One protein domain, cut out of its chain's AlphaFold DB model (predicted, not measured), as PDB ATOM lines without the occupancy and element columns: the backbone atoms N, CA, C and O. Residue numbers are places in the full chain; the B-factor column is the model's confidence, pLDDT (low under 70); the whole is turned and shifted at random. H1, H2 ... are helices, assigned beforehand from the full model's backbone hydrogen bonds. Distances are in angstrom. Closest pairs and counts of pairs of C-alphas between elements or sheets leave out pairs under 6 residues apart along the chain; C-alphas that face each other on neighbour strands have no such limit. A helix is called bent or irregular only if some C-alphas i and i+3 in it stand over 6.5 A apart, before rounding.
ATOM      1  N   LEU A   2     -53.053  -5.595 192.120       61.22
ATOM      2  CA  LEU A   2     -54.365  -6.029 192.653       61.22
ATOM      3  C   LEU A   2     -54.741  -7.498 192.351       61.22
ATOM      4  O   LEU A   2     -55.258  -8.185 193.224       61.22
ATOM      5  N   ALA A   3     -54.423  -8.016 191.158       64.06
ATOM      6  CA  ALA A   3     -54.708  -9.413 190.800       64.06
ATOM      7  C   ALA A   3     -53.916 -10.437 191.641       64.06
ATOM      8  O   ALA A   3     -54.461 -11.458 192.047       64.06
ATOM      9  N   LEU A   4     -52.649 -10.142 191.959       62.50
ATOM     10  CA  LEU A   4     -51.805 -10.994 192.810       62.50
ATOM     11  C   LEU A   4     -52.306 -11.031 194.261       62.50
ATOM     12  O   LEU A   4     -52.286 -12.087 194.886       62.50
ATOM     13  N   LEU A   5     -52.816  -9.902 194.768       62.72
ATOM     14  CA  LEU A   5     -53.467  -9.836 196.081       62.72
ATOM     15  C   LEU A   5     -54.766 -10.652 196.107       62.72
ATOM     16  O   LEU A   5     -55.016 -11.367 197.073       62.72
ATOM     17  N   GLY A   6     -55.550 -10.607 195.025       65.44
ATOM     18  CA  GLY A   6     -56.740 -11.443 194.863       65.44
ATOM     19  C   GLY A   6     -56.412 -12.936 194.888       65.44
ATOM     20  O   GLY A   6     -57.057 -13.689 195.610       65.44
ATOM     21  N   VAL A   7     -55.375 -13.374 194.169       65.44
ATOM     22  CA  VAL A   7     -54.925 -14.777 194.184       65.44
ATOM     23  C   VAL A   7     -54.447 -15.189 195.580       65.44
ATOM     24  O   VAL A   7     -54.883 -16.217 196.092       65.44
ATOM     25  N   ALA A   8     -53.625 -14.371 196.242       62.88
ATOM     26  CA  ALA A   8     -53.139 -14.662 197.591       62.88
ATOM     27  C   ALA A   8     -54.279 -14.777 198.625       62.88
ATOM     28  O   ALA A   8     -54.252 -15.669 199.473       62.88
ATOM     29  N   ALA A   9     -55.319 -13.944 198.516       63.44
ATOM     30  CA  ALA A   9     -56.511 -14.020 199.367       63.44
ATOM     31  C   ALA A   9     -57.315 -15.326 199.165       63.44
ATOM     32  O   ALA A   9     -57.854 -15.885 200.126       63.44
ATOM     33  N   HIS A  10     -57.347 -15.871 197.942       70.12
ATOM     34  CA  HIS A  10     -57.945 -17.187 197.674       70.12
ATOM     35  C   HIS A  10     -57.113 -18.339 198.268       70.12
ATOM     36  O   HIS A  10     -57.668 -19.312 198.768       70.12
ATOM     37  N   PHE A  11     -55.783 -18.227 198.297       73.38
ATOM     38  CA  PHE A  11     -54.942 -19.223 198.974       73.38
ATOM     39  C   PHE A  11     -55.088 -19.174 200.495       73.38
ATOM     40  O   PHE A  11     -55.124 -20.217 201.141       73.38
ATOM     41  N   GLN A  12     -55.244 -17.985 201.081       71.75
ATOM     42  CA  GLN A  12     -55.501 -17.870 202.518       71.75
ATOM     43  C   GLN A  12     -56.839 -18.488 202.922       71.75
ATOM     44  O   GLN A  12     -56.946 -19.075 203.996       71.75
ATOM     45  N   THR A  13     -57.847 -18.436 202.050       73.12
ATOM     46  CA  THR A  13     -59.104 -19.139 202.313       73.12
ATOM     47  C   THR A  13     -58.932 -20.655 202.315       73.12
ATOM     48  O   THR A  13     -59.637 -21.313 203.067       73.12
ATOM     49  N   LEU A  14     -57.974 -21.226 201.579       75.38
ATOM     50  CA  LEU A  14     -57.671 -22.659 201.660       75.38
ATOM     51  C   LEU A  14     -57.031 -23.068 202.990       75.38
ATOM     52  O   LEU A  14     -57.048 -24.245 203.303       75.38
ATOM     53  N   MET A  15     -56.513 -22.141 203.799       82.38
ATOM     54  CA  MET A  15     -55.901 -22.481 205.092       82.38
ATOM     55  C   MET A  15     -56.924 -22.851 206.177       82.38
ATOM     56  O   MET A  15     -56.539 -23.302 207.254       82.38
ATOM     57  N   SER A  16     -58.227 -22.681 205.926       91.19
ATOM     58  CA  SER A  16     -59.253 -23.160 206.853       91.19
ATOM     59  C   SER A  16     -59.326 -24.688 206.826       91.19
ATOM     60  O   SER A  16     -59.469 -25.279 205.752       91.19
ATOM     61  N   VAL A  17     -59.315 -25.315 208.003       92.69
ATOM     62  CA  VAL A  17     -59.413 -26.777 208.154       92.69
ATOM     63  C   VAL A  17     -60.653 -27.336 207.452       92.69
ATOM     64  O   VAL A  17     -60.565 -28.369 206.798       92.69
ATOM     65  N   GLU A  18     -61.780 -26.628 207.516       92.56
ATOM     66  CA  GLU A  18     -63.028 -27.022 206.855       92.56
ATOM     67  C   GLU A  18     -62.875 -27.139 205.332       92.56
ATOM     68  O   GLU A  18     -63.226 -28.162 204.748       92.56
ATOM     69  N   LYS A  19     -62.277 -26.136 204.675       91.94
ATOM     70  CA  LYS A  19     -62.058 -26.178 203.220       91.94
ATOM     71  C   LYS A  19     -61.011 -27.207 202.818       91.94
ATOM     72  O   LYS A  19     -61.172 -27.832 201.775       91.94
ATOM     73  N   LEU A  20     -59.977 -27.424 203.633       92.62
ATOM     74  CA  LEU A  20     -59.012 -28.505 203.396       92.62
ATOM     75  C   LEU A  20     -59.675 -29.874 203.510       92.62
ATOM     76  O   LEU A  20     -59.433 -30.733 202.668       92.62
ATOM     77  N   ALA A  21     -60.539 -30.067 204.506       94.25
ATOM     78  CA  ALA A  21     -61.300 -31.297 204.673       94.25
ATOM     79  C   ALA A  21     -62.266 -31.518 203.502       94.25
ATOM     80  O   ALA A  21     -62.310 -32.616 202.951       94.25
ATOM     81  N   ALA A  22     -62.976 -30.476 203.059       92.31
ATOM     82  CA  ALA A  22     -63.833 -30.540 201.879       92.31
ATOM     83  C   ALA A  22     -63.029 -30.879 200.613       92.31
ATOM     84  O   ALA A  22     -63.428 -31.755 199.850       92.31
ATOM     85  N   LEU A  23     -61.867 -30.242 200.417       93.31
ATOM     86  CA  LEU A  23     -60.970 -30.505 199.291       93.31
ATOM     87  C   LEU A  23     -60.447 -31.947 199.308       93.31
ATOM     88  O   LEU A  23     -60.458 -32.623 198.278       93.31
ATOM     89  N   ALA A  24     -60.018 -32.432 200.473       95.25
ATOM     90  CA  ALA A  24     -59.583 -33.810 200.660       95.25
ATOM     91  C   ALA A  24     -60.728 -34.788 200.365       95.25
ATOM     92  O   ALA A  24     -60.534 -35.757 199.636       95.25
ATOM     93  N   TYR A  25     -61.938 -34.503 200.851       94.25
ATOM     94  CA  TYR A  25     -63.115 -35.316 200.572       94.25
ATOM     95  C   TYR A  25     -63.411 -35.400 199.070       94.25
ATOM     96  O   TYR A  25     -63.468 -36.507 198.539       94.25
ATOM     97  N   ILE A  26     -63.531 -34.268 198.360       94.56
ATOM     98  CA  ILE A  26     -63.871 -34.278 196.924       94.56
ATOM     99  C   ILE A  26     -62.768 -34.896 196.055       94.56
ATOM    100  O   ILE A  26     -63.059 -35.548 195.056       94.56
ATOM    101  N   SER A  27     -61.497 -34.728 196.425       96.56
ATOM    102  CA  SER A  27     -60.382 -35.283 195.653       96.56
ATOM    103  C   SER A  27     -60.219 -36.786 195.877       96.56
ATOM    104  O   SER A  27     -59.985 -37.522 194.920       96.56
ATOM    105  N   LEU A  28     -60.391 -37.269 197.109       97.75
ATOM    106  CA  LEU A  28     -60.207 -38.681 197.435       97.75
ATOM    107  C   LEU A  28     -61.436 -39.529 197.099       97.75
ATOM    108  O   LEU A  28     -61.289 -40.604 196.521       97.75
ATOM    109  N   VAL A  29     -62.641 -39.069 197.447       95.25
ATOM    110  CA  VAL A  29     -63.847 -39.908 197.391       95.25
ATOM    111  C   VAL A  29     -64.458 -39.931 195.981       95.25
ATOM    112  O   VAL A  29     -64.327 -40.958 195.312       95.25
ATOM    113  N   PRO A  30     -65.084 -38.856 195.460       91.94
ATOM    114  CA  PRO A  30     -65.584 -38.879 194.091       91.94
ATOM    115  C   PRO A  30     -64.451 -38.793 193.055       91.94
ATOM    116  O   PRO A  30     -64.568 -39.388 191.987       91.94
ATOM    117  N   GLY A  31     -63.346 -38.101 193.364       94.69
ATOM    118  CA  GLY A  31     -62.227 -37.911 192.438       94.69
ATOM    119  C   GLY A  31     -61.394 -39.173 192.197       94.69
ATOM    120  O   GLY A  31     -61.290 -39.634 191.065       94.69
ATOM    121  N   ALA A  32     -60.787 -39.741 193.238       96.19
ATOM    122  CA  ALA A  32     -59.907 -40.898 193.084       96.19
ATOM    123  C   ALA A  32     -60.671 -42.227 193.174       96.19
ATOM    124  O   ALA A  32     -60.593 -43.053 192.262       96.19
ATOM    125  N   LEU A  33     -61.415 -42.445 194.260       96.62
ATOM    126  CA  LEU A  33     -62.022 -43.742 194.555       96.62
ATOM    127  C   LEU A  33     -63.150 -44.088 193.576       96.62
ATOM    128  O   LEU A  33     -63.081 -45.124 192.911       96.62
ATOM    129  N   ALA A  34     -64.167 -43.232 193.456       92.19
ATOM    130  CA  ALA A  34     -65.320 -43.507 192.599       92.19
ATOM    131  C   ALA A  34     -64.911 -43.650 191.126       92.19
ATOM    132  O   ALA A  34     -65.345 -44.582 190.450       92.19
ATOM    133  N   TYR A  35     -64.010 -42.788 190.651       91.88
ATOM    134  CA  TYR A  35     -63.516 -42.826 189.274       91.88
ATOM    135  C   TYR A  35     -62.669 -44.072 188.985       91.88
ATOM    136  O   TYR A  35     -62.776 -44.666 187.912       91.88
ATOM    137  N   THR A  36     -61.869 -44.527 189.953       95.56
ATOM    138  CA  THR A  36     -61.126 -45.789 189.821       95.56
ATOM    139  C   THR A  36     -62.077 -46.979 189.754       95.56
ATOM    140  O   THR A  36     -61.927 -47.833 188.882       95.56
ATOM    141  N   ILE A  37     -63.089 -47.026 190.628       93.31
ATOM    142  CA  ILE A  37     -64.115 -48.079 190.612       93.31
ATOM    143  C   ILE A  37     -64.850 -48.084 189.269       93.31
ATOM    144  O   ILE A  37     -65.026 -49.149 188.679       93.31
ATOM    145  N   TRP A  38     -65.221 -46.909 188.758       90.12
ATOM    146  CA  TRP A  38     -65.850 -46.763 187.449       90.12
ATOM    147  C   TRP A  38     -64.975 -47.316 186.324       90.12
ATOM    148  O   TRP A  38     -65.421 -48.158 185.548       90.12
ATOM    149  N   ASN A  39     -63.708 -46.905 186.268       92.06
ATOM    150  CA  ASN A  39     -62.777 -47.371 185.244       92.06
ATOM    151  C   ASN A  39     -62.570 -48.891 185.313       92.06
ATOM    152  O   ASN A  39     -62.533 -49.556 184.280       92.06
ATOM    153  N   LEU A  40     -62.495 -49.463 186.519       93.81
ATOM    154  CA  LEU A  40     -62.414 -50.912 186.711       93.81
ATOM    155  C   LEU A  40     -63.697 -51.632 186.276       93.81
ATOM    156  O   LEU A  40     -63.618 -52.700 185.669       93.81
ATOM    157  N   ALA A  41     -64.870 -51.067 186.568       90.81
ATOM    158  CA  ALA A  41     -66.151 -51.610 186.126       90.81
ATOM    159  C   ALA A  41     -66.256 -51.592 184.596       90.81
ATOM    160  O   ALA A  41     -66.602 -52.608 183.995       90.81
ATOM    161  N   MET A  42     -65.863 -50.487 183.960       90.06
ATOM    162  CA  MET A  42     -65.803 -50.359 182.503       90.06
ATOM    163  C   MET A  42     -64.800 -51.334 181.880       90.06
ATOM    164  O   MET A  42     -65.111 -51.964 180.873       90.06
ATOM    165  N   ALA A  43     -63.630 -51.527 182.494       92.94
ATOM    166  CA  ALA A  43     -62.631 -52.480 182.012       92.94
ATOM    167  C   ALA A  43     -63.119 -53.939 182.066       92.94
ATOM    168  O   ALA A  43     -62.730 -54.745 181.224       92.94
ATOM    169  N   LYS A  44     -63.966 -54.292 183.045       91.44
ATOM    170  CA  LYS A  44     -64.465 -55.666 183.239       91.44
ATOM    171  C   LYS A  44     -65.775 -55.959 182.505       91.44
ATOM    172  O   LYS A  44     -65.927 -57.046 181.959       91.44
ATOM    173  N   ALA A  45     -66.728 -55.030 182.530       87.06
ATOM    174  CA  ALA A  45     -68.088 -55.227 182.017       87.06
ATOM    175  C   ALA A  45     -68.374 -54.453 180.717       87.06
ATOM    176  O   ALA A  45     -69.445 -54.612 180.127       87.06
ATOM    177  N   GLY A  46     -67.435 -53.623 180.250       82.38
ATOM    178  CA  GLY A  46     -67.573 -52.849 179.018       82.38
ATOM    179  C   GLY A  46     -68.795 -51.930 179.037       82.38
ATOM    180  O   GLY A  46     -69.141 -51.344 180.062       82.38
TER     181      GLY A  46
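This is residues 2 to 46 of the 93 residues of the protein "Transcriptional regulator, Fis family" of Pyrobaculum arsenaticum (strain DSM 13514 / JCM 11321 / PZ6) (UniProt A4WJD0). Two helices meet near their ends as a wide, flat L: the shorter H1 makes one limb, and the long H2, which runs nearly straight through a slight bend, makes the other. The printed part has 45 residues, with H1 then H2 along it and no named strand: all helix. It is extended, with a radius of gyration of the C-alphas of 16.6 A and spans of 52 by 22 by 6 A.

H1, residues 2 to 14, is joined by a tight link to H2, residues 17 to 45. By its hydrogen bonds H2 was assigned as one helix, but it is bent: C-alphas 27 and 30 are 6.5 A apart. Its arms, H2a, residues 17 to 27, and H2b, residues 30 to 45, are near each other at a shallow tilt of 12 degrees. H1 and H2a are close but not clearly touching, about perpendicular at 86 degrees; their closest C-alphas, of Leu 14 and Leu 20, are 6.2 A apart. H1 and H2b are apart. Every O i to N i+4 pair is within hydrogen-bond range in H1 and H2a, and 10 of 12 in H2b.

H1 begins at C-alpha 2 (-54.365, -6.029, 192.653) and is 19.2 A long. H2a is 15.2 A long; H2b, 20.5 A, ends at C-alpha 45 (-68.088, -55.227, 182.017).

The C-alphas farthest apart, of Leu 2 and Ala 45, are 52.2 A apart. The printed part has no cut; pLDDT is under 70 at residues 2 to 9.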